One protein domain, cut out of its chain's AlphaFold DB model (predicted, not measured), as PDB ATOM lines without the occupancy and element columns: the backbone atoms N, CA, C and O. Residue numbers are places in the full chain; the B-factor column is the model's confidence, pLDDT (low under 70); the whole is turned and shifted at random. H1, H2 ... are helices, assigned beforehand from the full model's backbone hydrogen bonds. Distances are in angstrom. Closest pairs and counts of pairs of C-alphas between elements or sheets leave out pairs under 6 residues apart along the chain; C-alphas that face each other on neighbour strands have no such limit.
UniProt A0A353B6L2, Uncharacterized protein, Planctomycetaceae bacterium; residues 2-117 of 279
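This is residues 2 to 117 of the 279 residues of an uncharacterized protein of Planctomycetaceae bacterium (UniProt A0A353B6L2). A long helix, H3, runs through the middle, with H1 crossing it on one side and H5 on the other; H4, H5 and H6 form a loose triangle of nearly parallel lines, and residues 2 to 8 of H1 stick out. The small H2 makes a corner with H3. The printed part has 116 residues with six named helices, H1 to H6 in order, and no named strand; the class is all helix. It is compact, with a radius of gyration of the C-alphas of 13.8 A, and spans 42 by 30 by 25 A.

H1, residues 2 to 24, has a kink of 41 degrees near residue 9. With residues 12 to 20 it touches H3, residues 38 to 61, the hub, at a steep tilt of 62 degrees; the closest C-alphas, of Ala 16 and Phe 51, are 5.2 A apart. H2, residues 32 to 36, only just touches H3, only at the corner, with 3 pairs of C-alphas within 8 A, the closest those of Val 35 and Ala 41 at 5.6 A. H4, residues 70 to 80, touches H3 at a steep tilt of 64 degrees, with the C-alphas of Arg 47 and Ala 80 closest at 6.0 A. H5, residues 86 to 101, touches H3 at a steep tilt of 56 degrees, closest at the C-alphas of Ala 54 and Ala 93, 4.6 A. H6, residues 108 to 116, touches H4 at a shallow tilt of 5 degrees, the same way; the closest C-alphas, of Leu 76 and Ile 111, are 6.0 A apart. H3 and H6 are apart. Each O i to N i+4 pair is within hydrogen-bond range in H3, H5 and H6, against 17 of 19 in H1, 6 of 7 in H4 and 0 of 1 in H2, where 0 of 2 O i to N i+3 pairs are.

H1 begins at C-alpha 2 (45.404, 9.211, 0.334) and measures 30.5 A; H3, from C-alpha 38 (51.632, 22.771, 0.065), measures 34.8 A, and H5 22.4 A. H6 ends at C-alpha 116 (39.724, 42.770, 5.744).

The C-alphas of Asn 3 and Ser 104, the two farthest apart, are 42.9 A apart. The printed part has no cut, and no link is long. The pLDDT is under 70 at residues 2 to 9 and 27 to 36.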
ATOM      1  N   THR A   2      45.406   8.339   1.531       41.97
ATOM      2  CA  THR A   2      45.404   9.211   0.334       41.97
ATOM      3  C   THR A   2      44.341   8.858  -0.722       41.97
ATOM      4  O   THR A   2      43.723   9.759  -1.276       41.97
ATOM      5  N   ASN A   3      44.052   7.572  -0.958       34.78
ATOM      6  CA  ASN A   3      43.110   7.156  -2.015       34.78
ATOM      7  C   ASN A   3      41.616   7.340  -1.677       34.78
ATOM      8  O   ASN A   3      40.816   7.540  -2.585       34.78
ATOM      9  N   GLU A   4      41.219   7.328  -0.402       38.03
ATOM     10  CA  GLU A   4      39.819   7.580  -0.003       38.03
ATOM     11  C   GLU A   4      39.465   9.074  -0.034       38.03
ATOM     12  O   GLU A   4      38.366   9.441  -0.445       38.03
ATOM     13  N   ILE A   5      40.422   9.949   0.307       41.03
ATOM     14  CA  ILE A   5      40.263  11.408   0.200       41.03
ATOM     15  C   ILE A   5      40.124  11.816  -1.274       41.03
ATOM     16  O   ILE A   5      39.273  12.638  -1.598       41.03
ATOM     17  N   LEU A   6      40.881  11.187  -2.182       45.66
ATOM     18  CA  LEU A   6      40.779  11.409  -3.632       45.66
ATOM     19  C   LEU A   6      39.420  10.980  -4.223       45.66
ATOM     20  O   LEU A   6      38.913  11.645  -5.127       45.66
ATOM     21  N   GLY A   7      38.803   9.916  -3.697       46.16
ATOM     22  CA  GLY A   7      37.496   9.427  -4.155       46.16
ATOM     23  C   GLY A   7      36.330  10.374  -3.840       46.16
ATOM     24  O   GLY A   7      35.461  10.574  -4.686       46.16
ATOM     25  N   ILE A   8      36.339  11.003  -2.658       52.06
ATOM     26  CA  ILE A   8      35.350  12.023  -2.250       52.06
ATOM     27  C   ILE A   8      35.708  13.401  -2.834       52.06
ATOM     28  O   ILE A   8      34.823  14.205  -3.126       52.06
ATOM     29  N   ALA A   9      36.996  13.671  -3.066       62.91
ATOM     30  CA  ALA A   9      37.448  14.918  -3.673       62.91
ATOM     31  C   ALA A   9      37.010  15.055  -5.136       62.91
ATOM     32  O   ALA A   9      36.708  16.165  -5.561       62.91
ATOM     33  N   LYS A  10      36.933  13.964  -5.911       74.94
ATOM     34  CA  LYS A  10      36.668  14.058  -7.355       74.94
ATOM     35  C   LYS A  10      35.324  14.740  -7.696       74.94
ATOM     36  O   LYS A  10      35.369  15.724  -8.430       74.94
ATOM     37  N   PRO A  11      34.165  14.359  -7.118       80.06
ATOM     38  CA  PRO A  11      32.895  15.047  -7.397       80.06
ATOM     39  C   PRO A  11      32.865  16.516  -6.942       80.06
ATOM     40  O   PRO A  11      32.238  17.369  -7.573       80.06
ATOM     41  N   ILE A  12      33.552  16.819  -5.837       78.44
ATOM     42  CA  ILE A  12      33.671  18.163  -5.247       78.44
ATOM     43  C   ILE A  12      34.518  19.068  -6.155       78.44
ATOM     44  O   ILE A  12      34.168  20.222  -6.407       78.44
ATOM     45  N   VAL A  13      35.622  18.533  -6.673       80.81
ATOM     46  CA  VAL A  13      36.508  19.212  -7.625       80.81
ATOM     47  C   VAL A  13      35.800  19.410  -8.963       80.81
ATOM     48  O   VAL A  13      35.846  20.507  -9.511       80.81
ATOM     49  N   GLU A  14      35.093  18.397  -9.468       84.56
ATOM     50  CA  GLU A  14      34.309  18.489 -10.707       84.56
ATOM     51  C   GLU A  14      33.205  19.547 -10.598       84.56
ATOM     52  O   GLU A  14      33.020  20.348 -11.512       84.56
ATOM     53  N   THR A  15      32.502  19.613  -9.463       84.94
ATOM     54  CA  THR A  15      31.461  20.628  -9.236       84.94
ATOM     55  C   THR A  15      32.041  22.043  -9.243       84.94
ATOM     56  O   THR A  15      31.482  22.925  -9.900       84.94
ATOM     57  N   ALA A  16      33.168  22.260  -8.561       83.00
ATOM     58  CA  ALA A  16      33.849  23.551  -8.554       83.00
ATOM     59  C   ALA A  16      34.405  23.925  -9.939       83.00
ATOM     60  O   ALA A  16      34.241  25.068 -10.361       83.00
ATOM     61  N   SER A  17      34.995  22.962 -10.656       83.06
ATOM     62  CA  SER A  17      35.535  23.156 -12.011       83.06
ATOM     63  C   SER A  17      34.424  23.550 -12.979       83.06
ATOM     64  O   SER A  17      34.490  24.613 -13.582       83.06
ATOM     65  N   ASN A  18      33.334  22.778 -13.024       85.12
ATOM     66  CA  ASN A  18      32.177  23.069 -13.870       85.12
ATOM     67  C   ASN A  18      31.564  24.444 -13.568       85.12
ATOM     68  O   ASN A  18      31.132  25.149 -14.482       85.12
ATOM     69  N   LEU A  19      31.500  24.843 -12.291       85.94
ATOM     70  CA  LEU A  19      31.050  26.189 -11.943       85.94
ATOM     71  C   LEU A  19      32.028  27.236 -12.486       85.94
ATOM     72  O   LEU A  19      31.594  28.160 -13.170       85.94
ATOM     73  N   LEU A  20      33.328  27.085 -12.224       85.44
ATOM     74  CA  LEU A  20      34.354  28.022 -12.674       85.44
ATOM     75  C   LEU A  20      34.353  28.197 -14.196       85.44
ATOM     76  O   LEU A  20      34.413  29.331 -14.664       85.44
ATOM     77  N   GLU A  21      34.192  27.120 -14.960       86.50
ATOM     78  CA  GLU A  21      34.093  27.182 -16.421       86.50
ATOM     79  C   GLU A  21      32.905  28.026 -16.890       86.50
ATOM     80  O   GLU A  21      33.041  28.853 -17.794       86.50
ATOM     81  N   ARG A  22      31.747  27.890 -16.233       87.38
ATOM     82  CA  ARG A  22      30.559  28.708 -16.532       87.38
ATOM     83  C   ARG A  22      30.753  30.176 -16.149       87.38
ATOM     84  O   ARG A  22      30.268  31.056 -16.863       87.38
ATOM     85  N   LEU A  23      31.457  30.444 -15.045       87.25
ATOM     86  CA  LEU A  23      31.728  31.804 -14.567       87.25
ATOM     87  C   LEU A  23      32.791  32.530 -15.400       87.25
ATOM     88  O   LEU A  23      32.653  33.727 -15.639       87.25
ATOM     89  N   ALA A  24      33.829  31.819 -15.842       81.44
ATOM     90  CA  ALA A  24      34.939  32.366 -16.620       81.44
ATOM     91  C   ALA A  24      34.697  32.314 -18.142       81.44
ATOM     92  O   ALA A  24      35.367  33.020 -18.897       81.44
ATOM     93  N   GLY A  25      33.758  31.481 -18.605       76.25
ATOM     94  CA  GLY A  25      33.440  31.298 -20.025       76.25
ATOM     95  C   GLY A  25      34.479  30.485 -20.811       76.25
ATOM     96  O   GLY A  25      34.416  30.453 -22.038       76.25
ATOM     97  N   LYS A  26      35.445  29.849 -20.134       71.44
ATOM     98  CA  LYS A  26      36.479  28.992 -20.736       71.44
ATOM     99  C   LYS A  26      36.735  27.761 -19.858       71.44
ATOM    100  O   LYS A  26      36.622  27.892 -18.638       71.44
ATOM    101  N   PRO A  27      37.128  26.615 -20.445       55.59
ATOM    102  CA  PRO A  27      37.610  25.466 -19.688       55.59
ATOM    103  C   PRO A  27      38.803  25.861 -18.813       55.59
ATOM    104  O   PRO A  27      39.762  26.456 -19.311       55.59
ATOM    105  N   CYS A  28      38.740  25.554 -17.521       58.88
ATOM    106  CA  CYS A  28      39.834  25.774 -16.579       58.88
ATOM    107  C   CYS A  28      40.342  24.402 -16.140       58.88
ATOM    108  O   CYS A  28      39.741  23.760 -15.283       58.88
ATOM    109  N   GLU A  29      41.459  23.947 -16.711       55.78
ATOM    110  CA  GLU A  29      42.120  22.739 -16.220       55.78
ATOM    111  C   GLU A  29      42.757  23.026 -14.855       55.78
ATOM    112  O   GLU A  29      43.701  23.811 -14.732       55.78
ATOM    113  N   ILE A  30      42.248  22.379 -13.804       55.94
ATOM    114  CA  ILE A  30      42.945  22.307 -12.518       55.94
ATOM    115  C   ILE A  30      44.105  21.321 -12.707       55.94
ATOM    116  O   ILE A  30      43.920  20.108 -12.636       55.94
ATOM    117  N   ALA A  31      45.297  21.840 -13.014       54.44
ATOM    118  CA  ALA A  31      46.478  21.027 -13.291       54.44
ATOM    119  C   ALA A  31      46.849  20.139 -12.086       54.44
ATOM    120  O   ALA A  31      47.104  20.632 -10.994       54.44
ATOM    121  N   GLY A  32      46.927  18.819 -12.274       51.94
ATOM    122  CA  GLY A  32      47.269  17.869 -11.204       51.94
ATOM    123  C   GLY A  32      48.681  18.040 -10.611       51.94
ATOM    124  O   GLY A  32      48.937  17.565  -9.509       51.94
ATOM    125  N   GLU A  33      49.582  18.752 -11.298       49.97
ATOM    126  CA  GLU A  33      50.962  19.038 -10.853       49.97
ATOM    127  C   GLU A  33      51.068  20.162  -9.807       49.97
ATOM    128  O   GLU A  33      52.118  20.372  -9.204       49.97
ATOM    129  N   ILE A  34      49.955  20.838  -9.521       52.72
ATOM    130  CA  ILE A  34      49.809  21.893  -8.512       52.72
ATOM    131  C   ILE A  34      50.217  21.448  -7.081       52.72
ATOM    132  O   ILE A  34      50.456  22.268  -6.196       52.72
ATOM    133  N   VAL A  35      50.326  20.141  -6.839       50.94
ATOM    134  CA  VAL A  35      50.517  19.522  -5.516       50.94
ATOM    135  C   VAL A  35      51.968  19.597  -4.997       50.94
ATOM    136  O   VAL A  35      52.233  19.183  -3.869       50.94
ATOM    137  N   ALA A  36      52.920  20.149  -5.761       57.66
ATOM    138  CA  ALA A  36      54.299  20.320  -5.282       57.66
ATOM    139  C   ALA A  36      54.442  21.424  -4.212       57.66
ATOM    140  O   ALA A  36      55.332  21.340  -3.364       57.66
ATOM    141  N   ASP A  37      53.550  22.423  -4.212       74.88
ATOM    142  CA  ASP A  37      53.509  23.488  -3.207       74.88
ATOM    143  C   ASP A  37      52.323  23.276  -2.253       74.88
ATOM    144  O   ASP A  37      51.152  23.377  -2.630       74.88
ATOM    145  N   GLN A  38      52.632  22.984  -0.986       77.19
ATOM    146  CA  GLN A  38      51.632  22.771   0.065       77.19
ATOM    147  C   GLN A  38      50.744  24.003   0.281       77.19
ATOM    148  O   GLN A  38      49.551  23.850   0.563       77.19
ATOM    149  N   LEU A  39      51.298  25.213   0.126       82.19
ATOM    150  CA  LEU A  39      50.544  26.454   0.281       82.19
ATOM    151  C   LEU A  39      49.530  26.605  -0.851       82.19
ATOM    152  O   LEU A  39      48.354  26.870  -0.595       82.19
ATOM    153  N   TYR A  40      49.955  26.379  -2.094       82.50
ATOM    154  CA  TYR A  40      49.045  26.439  -3.232       82.50
ATOM    155  C   TYR A  40      47.957  25.364  -3.121       82.50
ATOM    156  O   TYR A  40      46.776  25.657  -3.329       82.50
ATOM    157  N   ALA A  41      48.316  24.125  -2.771       81.62
ATOM    158  CA  ALA A  41      47.347  23.044  -2.589       81.62
ATOM    159  C   ALA A  41      46.288  23.407  -1.531       81.62
ATOM    160  O   ALA A  41      45.090  23.199  -1.747       81.62
ATOM    161  N   TRP A  42      46.718  24.019  -0.422       85.81
ATOM    162  CA  TRP A  42      45.822  24.537   0.608       85.81
ATOM    163  C   TRP A  42      44.893  25.636   0.067       85.81
ATOM    164  O   TRP A  42      43.677  25.523   0.229       85.81
ATOM    165  N   GLN A  43      45.417  26.641  -0.645       88.44
ATOM    166  CA  GLN A  43      44.594  27.707  -1.238       88.44
ATOM    167  C   GLN A  43      43.581  27.165  -2.252       88.44
ATOM    168  O   GLN A  43      42.424  27.593  -2.292       88.44
ATOM    169  N   CYS A  44      44.000  26.194  -3.066       87.50
ATOM    170  CA  CYS A  44      43.147  25.532  -4.045       87.50
ATOM    171  C   CYS A  44      41.964  24.834  -3.359       87.50
ATOM    172  O   CYS A  44      40.814  25.051  -3.743       87.50
ATOM    173  N   ALA A  45      42.219  24.087  -2.279       88.50
ATOM    174  CA  ALA A  45      41.164  23.439  -1.500       88.50
ATOM    175  C   ALA A  45      40.142  24.449  -0.936       88.50
ATOM    176  O   ALA A  45      38.938  24.181  -0.944       88.50
ATOM    177  N   ARG A  46      40.593  25.634  -0.500       90.94
ATOM    178  CA  ARG A  46      39.704  26.705  -0.007       90.94
ATOM    179  C   ARG A  46      38.853  27.324  -1.105       90.94
ATOM    180  O   ARG A  46      37.639  27.447  -0.930       90.94
ATOM    181  N   ARG A  47      39.444  27.610  -2.268       92.12
ATOM    182  CA  ARG A  47      38.695  28.066  -3.452       92.12
ATOM    183  C   ARG A  47      37.625  27.049  -3.843       92.12
ATOM    184  O   ARG A  47      36.469  27.422  -4.016       92.12
ATOM    185  N   ILE A  48      37.981  25.765  -3.893       91.00
ATOM    186  CA  ILE A  48      37.043  24.676  -4.198       91.00
ATOM    187  C   ILE A  48      35.890  24.637  -3.183       91.00
ATOM    188  O   ILE A  48      34.732  24.539  -3.587       91.00
ATOM    189  N   SER A  49      36.166  24.757  -1.879       92.19
ATOM    190  CA  SER A  49      35.117  24.810  -0.843       92.19
ATOM    191  C   SER A  49      34.128  25.960  -1.078       92.19
ATOM    192  O   SER A  49      32.913  25.748  -1.086       92.19
ATOM    193  N   ILE A  50      34.637  27.169  -1.339       95.56
ATOM    194  CA  ILE A  50      33.817  28.362  -1.597       95.56
ATOM    195  C   ILE A  50      32.972  28.188  -2.867       95.56
ATOM    196  O   ILE A  50      31.782  28.510  -2.863       95.56
ATOM    197  N   PHE A  51      33.545  27.629  -3.935       94.44
ATOM    198  CA  PHE A  51      32.823  27.365  -5.184       94.44
ATOM    199  C   PHE A  51      31.716  26.332  -5.010       94.44
ATOM    200  O   PHE A  51      30.631  26.498  -5.563       94.44
ATOM    201  N   ASN A  52      31.945  25.295  -4.210       93.75
ATOM    202  CA  ASN A  52      30.908  24.308  -3.927       93.75
ATOM    203  C   ASN A  52      29.746  24.911  -3.141       93.75
ATOM    204  O   ASN A  52      28.598  24.757  -3.555       93.75
ATOM    205  N   LYS A  53      30.033  25.706  -2.105       96.12
ATOM    206  CA  LYS A  53      29.006  26.470  -1.377       96.12
ATOM    207  C   LYS A  53      28.223  27.400  -2.308       96.12
ATOM    208  O   LYS A  53      26.999  27.474  -2.232       96.12
ATOM    209  N   ALA A  54      28.912  28.092  -3.216       97.50
ATOM    210  CA  ALA A  54      28.263  28.961  -4.194       97.50
ATOM    211  C   ALA A  54      27.379  28.162  -5.167       97.50
ATOM    212  O   ALA A  54      26.245  28.554  -5.421       97.50
ATOM    213  N   SER A  55      27.855  27.015  -5.661       96.12
ATOM    214  CA  SER A  55      27.097  26.096  -6.522       96.12
ATOM    215  C   SER A  55      25.827  25.585  -5.836       96.12
ATOM    216  O   SER A  55      24.745  25.601  -6.425       96.12
ATOM    217  N   GLU A  56      25.932  25.177  -4.572       96.75
ATOM    218  CA  GLU A  56      24.793  24.758  -3.752       96.75
ATOM    219  C   GLU A  56      23.778  25.889  -3.568       96.75
ATOM    220  O   GLU A  56      22.576  25.671  -3.739       96.75
ATOM    221  N   ASN A  57      24.247  27.106  -3.283       96.81
ATOM    222  CA  ASN A  57      23.392  28.283  -3.143       96.81
ATOM    223  C   ASN A  57      22.681  28.634  -4.461       96.81
ATOM    224  O   ASN A  57      21.466  28.824  -4.451       96.81
ATOM    225  N   LEU A  58      23.396  28.641  -5.594       97.19
ATOM    226  CA  LEU A  58      22.820  28.872  -6.928       97.19
ATOM    227  C   LEU A  58      21.714  27.854  -7.237       97.19
ATOM    228  O   LEU A  58      20.618  28.235  -7.648       97.19
ATOM    229  N   LYS A  59      21.958  26.565  -6.963       96.38
ATOM    230  CA  LYS A  59      20.954  25.500  -7.137       96.38
ATOM    231  C   LYS A  59      19.749  25.694  -6.219       96.38
ATOM    232  O   LYS A  59      18.611  25.604  -6.680       96.38
ATOM    233  N   ARG A  60      19.986  25.960  -4.930       96.75
ATOM    234  CA  ARG A  60      18.928  26.170  -3.927       96.75
ATOM    235  C   ARG A  60      18.023  27.342  -4.304       96.75
ATOM    236  O   ARG A  60      16.812  27.258  -4.118       96.75
ATOM    237  N   GLU A  61      18.609  28.406  -4.839       95.94
ATOM    238  CA  GLU A  61      17.918  29.651  -5.190       95.94
ATOM    239  C   GLU A  61      17.438  29.676  -6.649       95.94
ATOM    240  O   GLU A  61      16.787  30.631  -7.060       95.94
ATOM    241  N   ARG A  62      17.684  28.596  -7.409       97.06
ATOM    242  CA  ARG A  62      17.308  28.443  -8.826       97.06
ATOM    243  C   ARG A  62      17.865  29.565  -9.711       97.06
ATOM    244  O   ARG A  62      17.189  30.040 -10.618       97.06
ATOM    245  N   ILE A  63      19.097  29.978  -9.431       96.12
ATOM    246  CA  ILE A  63      19.830  30.978 -10.206       96.12
ATOM    247  C   ILE A  63      20.743  30.236 -11.175       96.12
ATOM    248  O   ILE A  63      21.599  29.455 -10.754       96.12
ATOM    249  N   ASP A  64      20.581  30.495 -12.469       94.62
ATOM    250  CA  ASP A  64      21.439  29.903 -13.488       94.62
ATOM    251  C   ASP A  64      22.835  30.544 -13.470       94.62
ATOM    252  O   ASP A  64      22.958  31.764 -13.611       94.62
ATOM    253  N   PRO A  65      23.915  29.747 -13.341       94.25
ATOM    254  CA  PRO A  65      25.262  30.281 -13.461       94.25
ATOM    255  C   PRO A  65      25.491  30.919 -14.834       94.25
ATOM    256  O   PRO A  65      25.233  30.290 -15.868       94.25
ATOM    257  N   ARG A  66      26.044  32.134 -14.821       94.06
ATOM    258  CA  ARG A  66      26.428  32.919 -15.997       94.06
ATOM    259  C   ARG A  66      27.842  33.466 -15.847       94.06
ATOM    260  O   ARG A  66      28.374  33.531 -14.741       94.06
ATOM    261  N   THR A  67      28.413  33.906 -16.959       92.56
ATOM    262  CA  THR A  67      29.716  34.567 -16.972       92.56
ATOM    263  C   THR A  67      29.666  35.875 -16.183       92.56
ATOM    264  O   THR A  67      28.700  36.635 -16.288       92.56
ATOM    265  N   ILE A  68      30.715  36.132 -15.406       95.06
ATOM    266  CA  ILE A  68      30.911  37.373 -14.644       95.06
ATOM    267  C   ILE A  68      32.212  38.053 -15.083       95.06
ATOM    268  O   ILE A  68      33.071  37.420 -15.699       95.06
ATOM    269  N   ALA A  69      32.365  39.349 -14.798       94.31
ATOM    270  CA  ALA A  69      33.523  40.105 -15.259       94.31
ATOM    271  C   ALA A  69      34.839  39.500 -14.718       94.31
ATOM    272  O   ALA A  69      34.987  39.359 -13.499       94.31
ATOM    273  N   PRO A  70      35.839  39.202 -15.575       91.75
ATOM    274  CA  PRO A  70      37.121  38.651 -15.127       91.75
ATOM    275  C   PRO A  70      37.837  39.539 -14.105       91.75
ATOM    276  O   PRO A  70      38.438  39.032 -13.161       91.75
ATOM    277  N   GLY A  71      37.709  40.865 -14.247       92.44
ATOM    278  CA  GLY A  71      38.264  41.842 -13.304       92.44
ATOM    279  C   GLY A  71      37.638  41.802 -11.905       92.44
ATOM    280  O   GLY A  71      38.220  42.343 -10.974       92.44
ATOM    281  N   PHE A  72      36.487  41.147 -11.740       95.25
ATOM    282  CA  PHE A  72      35.888  40.863 -10.435       95.25
ATOM    283  C   PHE A  72      36.203  39.432  -9.975       95.25
ATOM    284  O   PHE A  72      36.607  39.219  -8.833       95.25
ATOM    285  N   LEU A  73      36.057  38.449 -10.871       94.50
ATOM    286  CA  LEU A  73      36.253  37.033 -10.554       94.50
ATOM    287  C   LEU A  73      37.690  36.714 -10.119       94.50
ATOM    288  O   LEU A  73      37.873  35.988  -9.142       94.50
ATOM    289  N   MET A  74      38.698  37.251 -10.812       92.75
ATOM    290  CA  MET A  74      40.100  36.936 -10.515       92.75
ATOM    291  C   MET A  74      40.532  37.456  -9.134       92.75
ATOM    292  O   MET A  74      40.974  36.635  -8.327       92.75
ATOM    293  N   PRO A  75      40.308  38.738  -8.773       95.06
ATOM    294  CA  PRO A  75      40.614  39.202  -7.418       95.06
ATOM    295  C   PRO A  75      39.821  38.466  -6.331       95.06
ATOM    296  O   PRO A  75      40.348  38.220  -5.245       95.06
ATOM    297  N   LEU A  76      38.570  38.072  -6.614       95.75
ATOM    298  CA  LEU A  76      37.755  37.298  -5.676       95.75
ATOM    299  C   LEU A  76      38.383  35.927  -5.408       95.75
ATOM    300  O   LEU A  76      38.517  35.541  -4.251       95.75
ATOM    301  N   LEU A  77      38.789  35.208  -6.457       91.31
ATOM    302  CA  LEU A  77      39.443  33.900  -6.360       91.31
ATOM    303  C   LEU A  77      40.755  33.954  -5.577       91.31
ATOM    304  O   LEU A  77      41.031  33.082  -4.746       91.31
ATOM    305  N   GLU A  78      41.570  34.966  -5.858       91.06
ATOM    306  CA  GLU A  78      42.852  35.174  -5.192       91.06
ATOM    307  C   GLU A  78      42.657  35.382  -3.692       91.06
ATOM    308  O   GLU A  78      43.247  34.650  -2.893       91.06
ATOM    309  N   ALA A  79      41.769  36.305  -3.313       94.56
ATOM    310  CA  ALA A  79      41.488  36.620  -1.918       94.56
ATOM    311  C   ALA A  79      40.825  35.446  -1.173       94.56
ATOM    312  O   ALA A  79      41.253  35.090  -0.073       94.56
ATOM    313  N   ALA A  80      39.846  34.790  -1.802       91.44
ATOM    314  CA  ALA A  80      39.122  33.640  -1.260       91.44
ATOM    315  C   ALA A  80      40.029  32.446  -0.916       91.44
ATOM    316  O   ALA A  80      39.727  31.678  -0.002       91.44
ATOM    317  N   GLY A  81      41.155  32.286  -1.622       90.19
ATOM    318  CA  GLY A  81      42.105  31.200  -1.369       90.19
ATOM    319  C   GLY A  81      42.763  31.251   0.011       90.19
ATOM    320  O   GLY A  81      43.212  30.218   0.494       90.19
ATOM    321  N   ASN A  82      42.787  32.412   0.669       92.56
ATOM    322  CA  ASN A  82      43.449  32.590   1.964       92.56
ATOM    323  C   ASN A  82      42.505  32.448   3.170       92.56
ATOM    324  O   ASN A  82      42.891  32.772   4.290       92.56
ATOM    325  N   ILE A  83      41.268  31.989   2.956       93.25
ATOM    326  CA  ILE A  83      40.222  31.970   3.984       93.25
ATOM    327  C   ILE A  83      40.028  30.553   4.524       93.25
ATOM    328  O   ILE A  83      39.572  29.662   3.804       93.25
ATOM    329  N   ASP A  84      40.319  30.335   5.806       89.69
ATOM    330  CA  ASP A  84      40.136  29.039   6.469       89.69
ATOM    331  C   ASP A  84      38.794  28.911   7.203       89.69
ATOM    332  O   ASP A  84      38.196  27.832   7.185       89.69
ATOM    333  N   ASP A  85      38.314  30.010   7.783       93.62
ATOM    334  CA  ASP A  85      37.106  30.068   8.594       93.62
ATOM    335  C   ASP A  85      35.844  29.821   7.755       93.62
ATOM    336  O   ASP A  85      35.638  30.402   6.686       93.62
ATOM    337  N   GLU A  86      34.987  28.934   8.256       91.56
ATOM    338  CA  GLU A  86      33.797  28.459   7.549       91.56
ATOM    339  C   GLU A  86      32.734  29.556   7.374       91.56
ATOM    340  O   GLU A  86      32.106  29.646   6.315       91.56
ATOM    341  N   GLU A  87      32.555  30.431   8.373       90.69
ATOM    342  CA  GLU A  87      31.601  31.540   8.274       90.69
ATOM    343  C   GLU A  87      32.096  32.587   7.272       90.69
ATOM    344  O   GLU A  87      31.310  33.089   6.464       90.69
ATOM    345  N   LEU A  88      33.404  32.859   7.238       95.50
ATOM    346  CA  LEU A  88      33.978  33.720   6.204       95.50
ATOM    347  C   LEU A  88      33.818  33.101   4.810       95.50
ATOM    348  O   LEU A  88      33.329  33.782   3.906       95.50
ATOM    349  N   GLN A  89      34.140  31.816   4.620       95.56
ATOM    350  CA  GLN A  89      33.950  31.129   3.330       95.56
ATOM    351  C   GLN A  89      32.504  31.229   2.824       95.56
ATOM    352  O   GLN A  89      32.272  31.394   1.625       95.56
ATOM    353  N   LYS A  90      31.522  31.175   3.727       95.69
ATOM    354  CA  LYS A  90      30.107  31.360   3.392       95.69
ATOM    355  C   LYS A  90      29.799  32.772   2.888       95.69
ATOM    356  O   LYS A  90      29.066  32.904   1.909       95.69
ATOM    357  N   LEU A  91      30.368  33.817   3.496       96.38
ATOM    358  CA  LEU A  91      30.223  35.194   3.000       96.38
ATOM    359  C   LEU A  91      30.843  35.363   1.604       96.38
ATOM    360  O   LEU A  91      30.228  35.985   0.735       96.38
ATOM    361  N   TRP A  92      32.008  34.756   1.359       97.81
ATOM    362  CA  TRP A  92      32.644  34.737   0.034       97.81
ATOM    363  C   TRP A  92      31.782  34.017  -1.008       97.81
ATOM    364  O   TRP A  92      31.573  34.533  -2.107       97.81
ATOM    365  N   ALA A  93      31.223  32.859  -0.652       97.62
ATOM    366  CA  ALA A  93      30.324  32.113  -1.527       97.62
ATOM    367  C   ALA A  93      29.063  32.927  -1.862       97.62
ATOM    368  O   ALA A  93      28.649  32.991  -3.017       97.62
ATOM    369  N   ASN A  94      28.480  33.605  -0.873       97.56
ATOM    370  CA  ASN A  94      27.324  34.478  -1.063       97.56
ATOM    371  C   ASN A  94      27.630  35.688  -1.954       97.56
ATOM    372  O   ASN A  94      26.800  36.046  -2.790       97.56
ATOM    373  N   LEU A  95      28.811  36.298  -1.811       97.94
ATOM    374  CA  LEU A  95      29.248  37.381  -2.693       97.94
ATOM    375  C   LEU A  95      29.338  36.900  -4.146       97.94
ATOM    376  O   LEU A  95      28.851  37.584  -5.045       97.94
ATOM    377  N   LEU A  96      29.894  35.703  -4.366       98.00
ATOM    378  CA  LEU A  96      29.980  35.097  -5.694       98.00
ATOM    379  C   LEU A  96      28.589  34.840  -6.292       98.00
ATOM    380  O   LEU A  96      28.335  35.214  -7.433       98.00
ATOM    381  N   VAL A  97      27.665  34.272  -5.513       98.19
ATOM    382  CA  VAL A  97      26.269  34.056  -5.942       98.19
ATOM    383  C   VAL A  97      25.602  35.387  -6.296       98.19
ATOM    384  O   VAL A  97      24.953  35.493  -7.331       98.19
ATOM    385  N   SER A  98      25.808  36.429  -5.486       97.88
ATOM    386  CA  SER A  98      25.276  37.772  -5.751       97.88
ATOM    387  C   SER A  98      25.827  38.385  -7.034       97.88
ATOM    388  O   SER A  98      25.067  38.985  -7.790       97.88
ATOM    389  N   ALA A  99      27.121  38.210  -7.305       97.56
ATOM    390  CA  ALA A  99      27.760  38.655  -8.542       97.56
ATOM    391  C   ALA A  99      27.225  37.922  -9.783       97.56
ATOM    392  O   ALA A  99      27.071  38.534 -10.843       97.56
ATOM    393  N   VAL A 100      26.914  36.629  -9.640       97.31
ATOM    394  CA  VAL A 100      26.249  35.827 -10.676       97.31
ATOM    395  C   VAL A 100      24.812  36.284 -10.881       97.31
ATOM    396  O   VAL A 100      24.363  36.397 -12.011       97.31
ATOM    397  N   GLU A 101      24.082  36.604  -9.822       96.81
ATOM    398  CA  GLU A 101      22.697  37.064  -9.929       96.81
ATOM    399  C   GLU A 101      22.587  38.451 -10.582       96.81
ATOM    400  O   GLU A 101      21.695  38.680 -11.396       96.81
ATOM    401  N   SER A 102      23.502  39.376 -10.268       95.94
ATOM    402  CA  SER A 102      23.443  40.757 -10.759       95.94
ATOM    403  C   SER A 102      24.823  41.390 -10.930       95.94
ATOM    404  O   SER A 102      25.671  41.334 -10.038       95.94
ATOM    405  N   ASP A 103      25.015  42.095 -12.046       94.56
ATOM    406  CA  ASP A 103      26.237  42.867 -12.311       94.56
ATOM    407  C   ASP A 103      26.449  43.989 -11.291       94.56
ATOM    408  O   ASP A 103      27.584  44.340 -10.981       94.56
ATOM    409  N   SER A 104      25.380  44.493 -10.667       93.94
ATOM    410  CA  SER A 104      25.484  45.517  -9.622       93.94
ATOM    411  C   SER A 104      26.156  45.010  -8.337       93.94
ATOM    412  O   SER A 104      26.437  45.801  -7.438       93.94
ATOM    413  N   ALA A 105      26.347  43.695  -8.193       95.31
ATOM    414  CA  ALA A 105      27.087  43.096  -7.085       95.31
ATOM    415  C   ALA A 105      28.570  42.854  -7.418       95.31
ATOM    416  O   ALA A 105      29.337  42.524  -6.514       95.31
ATOM    417  N   GLN A 106      28.993  43.064  -8.672       96.31
ATOM    418  CA  GLN A 106      30.387  42.936  -9.117       96.31
ATOM    419  C   GLN A 106      31.202  44.197  -8.776       96.31
ATOM    420  O   GLN A 106      31.830  44.818  -9.629       96.31
ATOM    421  N   VAL A 107      31.170  44.601  -7.504       96.06
ATOM    422  CA  VAL A 107      31.864  45.791  -6.993       96.06
ATOM    423  C   VAL A 107      33.193  45.370  -6.375       96.06
ATOM    424  O   VAL A 107      33.207  44.694  -5.347       96.06
ATOM    425  N   SER A 108      34.318  45.800  -6.950       93.81
ATOM    426  CA  SER A 108      35.660  45.433  -6.462       93.81
ATOM    427  C   SER A 108      35.885  45.797  -4.990       93.81
ATOM    428  O   SER A 108      36.517  45.040  -4.261       93.81
ATOM    429  N   ASN A 109      35.295  46.898  -4.511       94.69
ATOM    430  CA  ASN A 109      35.419  47.301  -3.107       94.69
ATOM    431  C   ASN A 109      34.793  46.292  -2.124       94.69
ATOM    432  O   ASN A 109      35.226  46.210  -0.975       94.69
ATOM    433  N   TYR A 110      33.814  45.485  -2.558       96.69
ATOM    434  CA  TYR A 110      33.265  44.410  -1.727       96.69
ATOM    435  C   TYR A 110      34.291  43.302  -1.481       96.69
ATOM    436  O   TYR A 110      34.303  42.734  -0.392       96.69
ATOM    437  N   ILE A 111      35.171  43.030  -2.450       96.88
ATOM    438  CA  ILE A 111      36.266  42.061  -2.303       96.88
ATOM    439  C   ILE A 111      37.265  42.574  -1.266       96.88
ATOM    440  O   ILE A 111      37.608  41.841  -0.343       96.88
ATOM    441  N   GLU A 112      37.686  43.837  -1.372       95.19
ATOM    442  CA  GLU A 112      38.630  44.440  -0.417       95.19
ATOM    443  C   GLU A 112      38.046  44.529   0.993       95.19
ATOM    444  O   GLU A 112      38.706  44.175   1.970       95.19
ATOM    445  N   THR A 113      36.773  44.910   1.100       95.56
ATOM    446  CA  THR A 113      36.067  44.937   2.385       95.56
ATOM    447  C   THR A 113      36.021  43.544   3.003       95.56
ATOM    448  O   THR A 113      36.394  43.370   4.158       95.56
ATOM    449  N   LEU A 114      35.612  42.528   2.236       95.75
ATOM    450  CA  LEU A 114      35.493  41.165   2.745       95.75
ATOM    451  C   LEU A 114      36.852  40.532   3.079       95.75
ATOM    452  O   LEU A 114      36.940  39.744   4.017       95.75
ATOM    453  N   ARG A 115      37.918  40.918   2.370       95.38
ATOM    454  CA  ARG A 115      39.304  40.514   2.654       95.38
ATOM    455  C   ARG A 115      39.789  41.000   4.021       95.38
ATOM    456  O   ARG A 115      40.548  40.290   4.672       95.38
ATOM    457  N   GLY A 116      39.361  42.190   4.446       94.38
ATOM    458  CA  GLY A 116      39.724  42.770   5.744       94.38
ATOM    459  C   GLY A 116      38.880  42.284   6.928       94.38
ATOM    460  O   GLY A 116      39.245  42.551   8.076       94.38
ATOM    461  N   ILE A 117      37.771  41.583   6.669       94.94
ATOM    462  CA  ILE A 117      36.828  41.153   7.706       94.94
ATOM    463  C   ILE A 117      37.369  39.948   8.478       94.94
ATOM    464  O   ILE A 117      37.737  38.920   7.911       94.94
TER     465      ILE A 117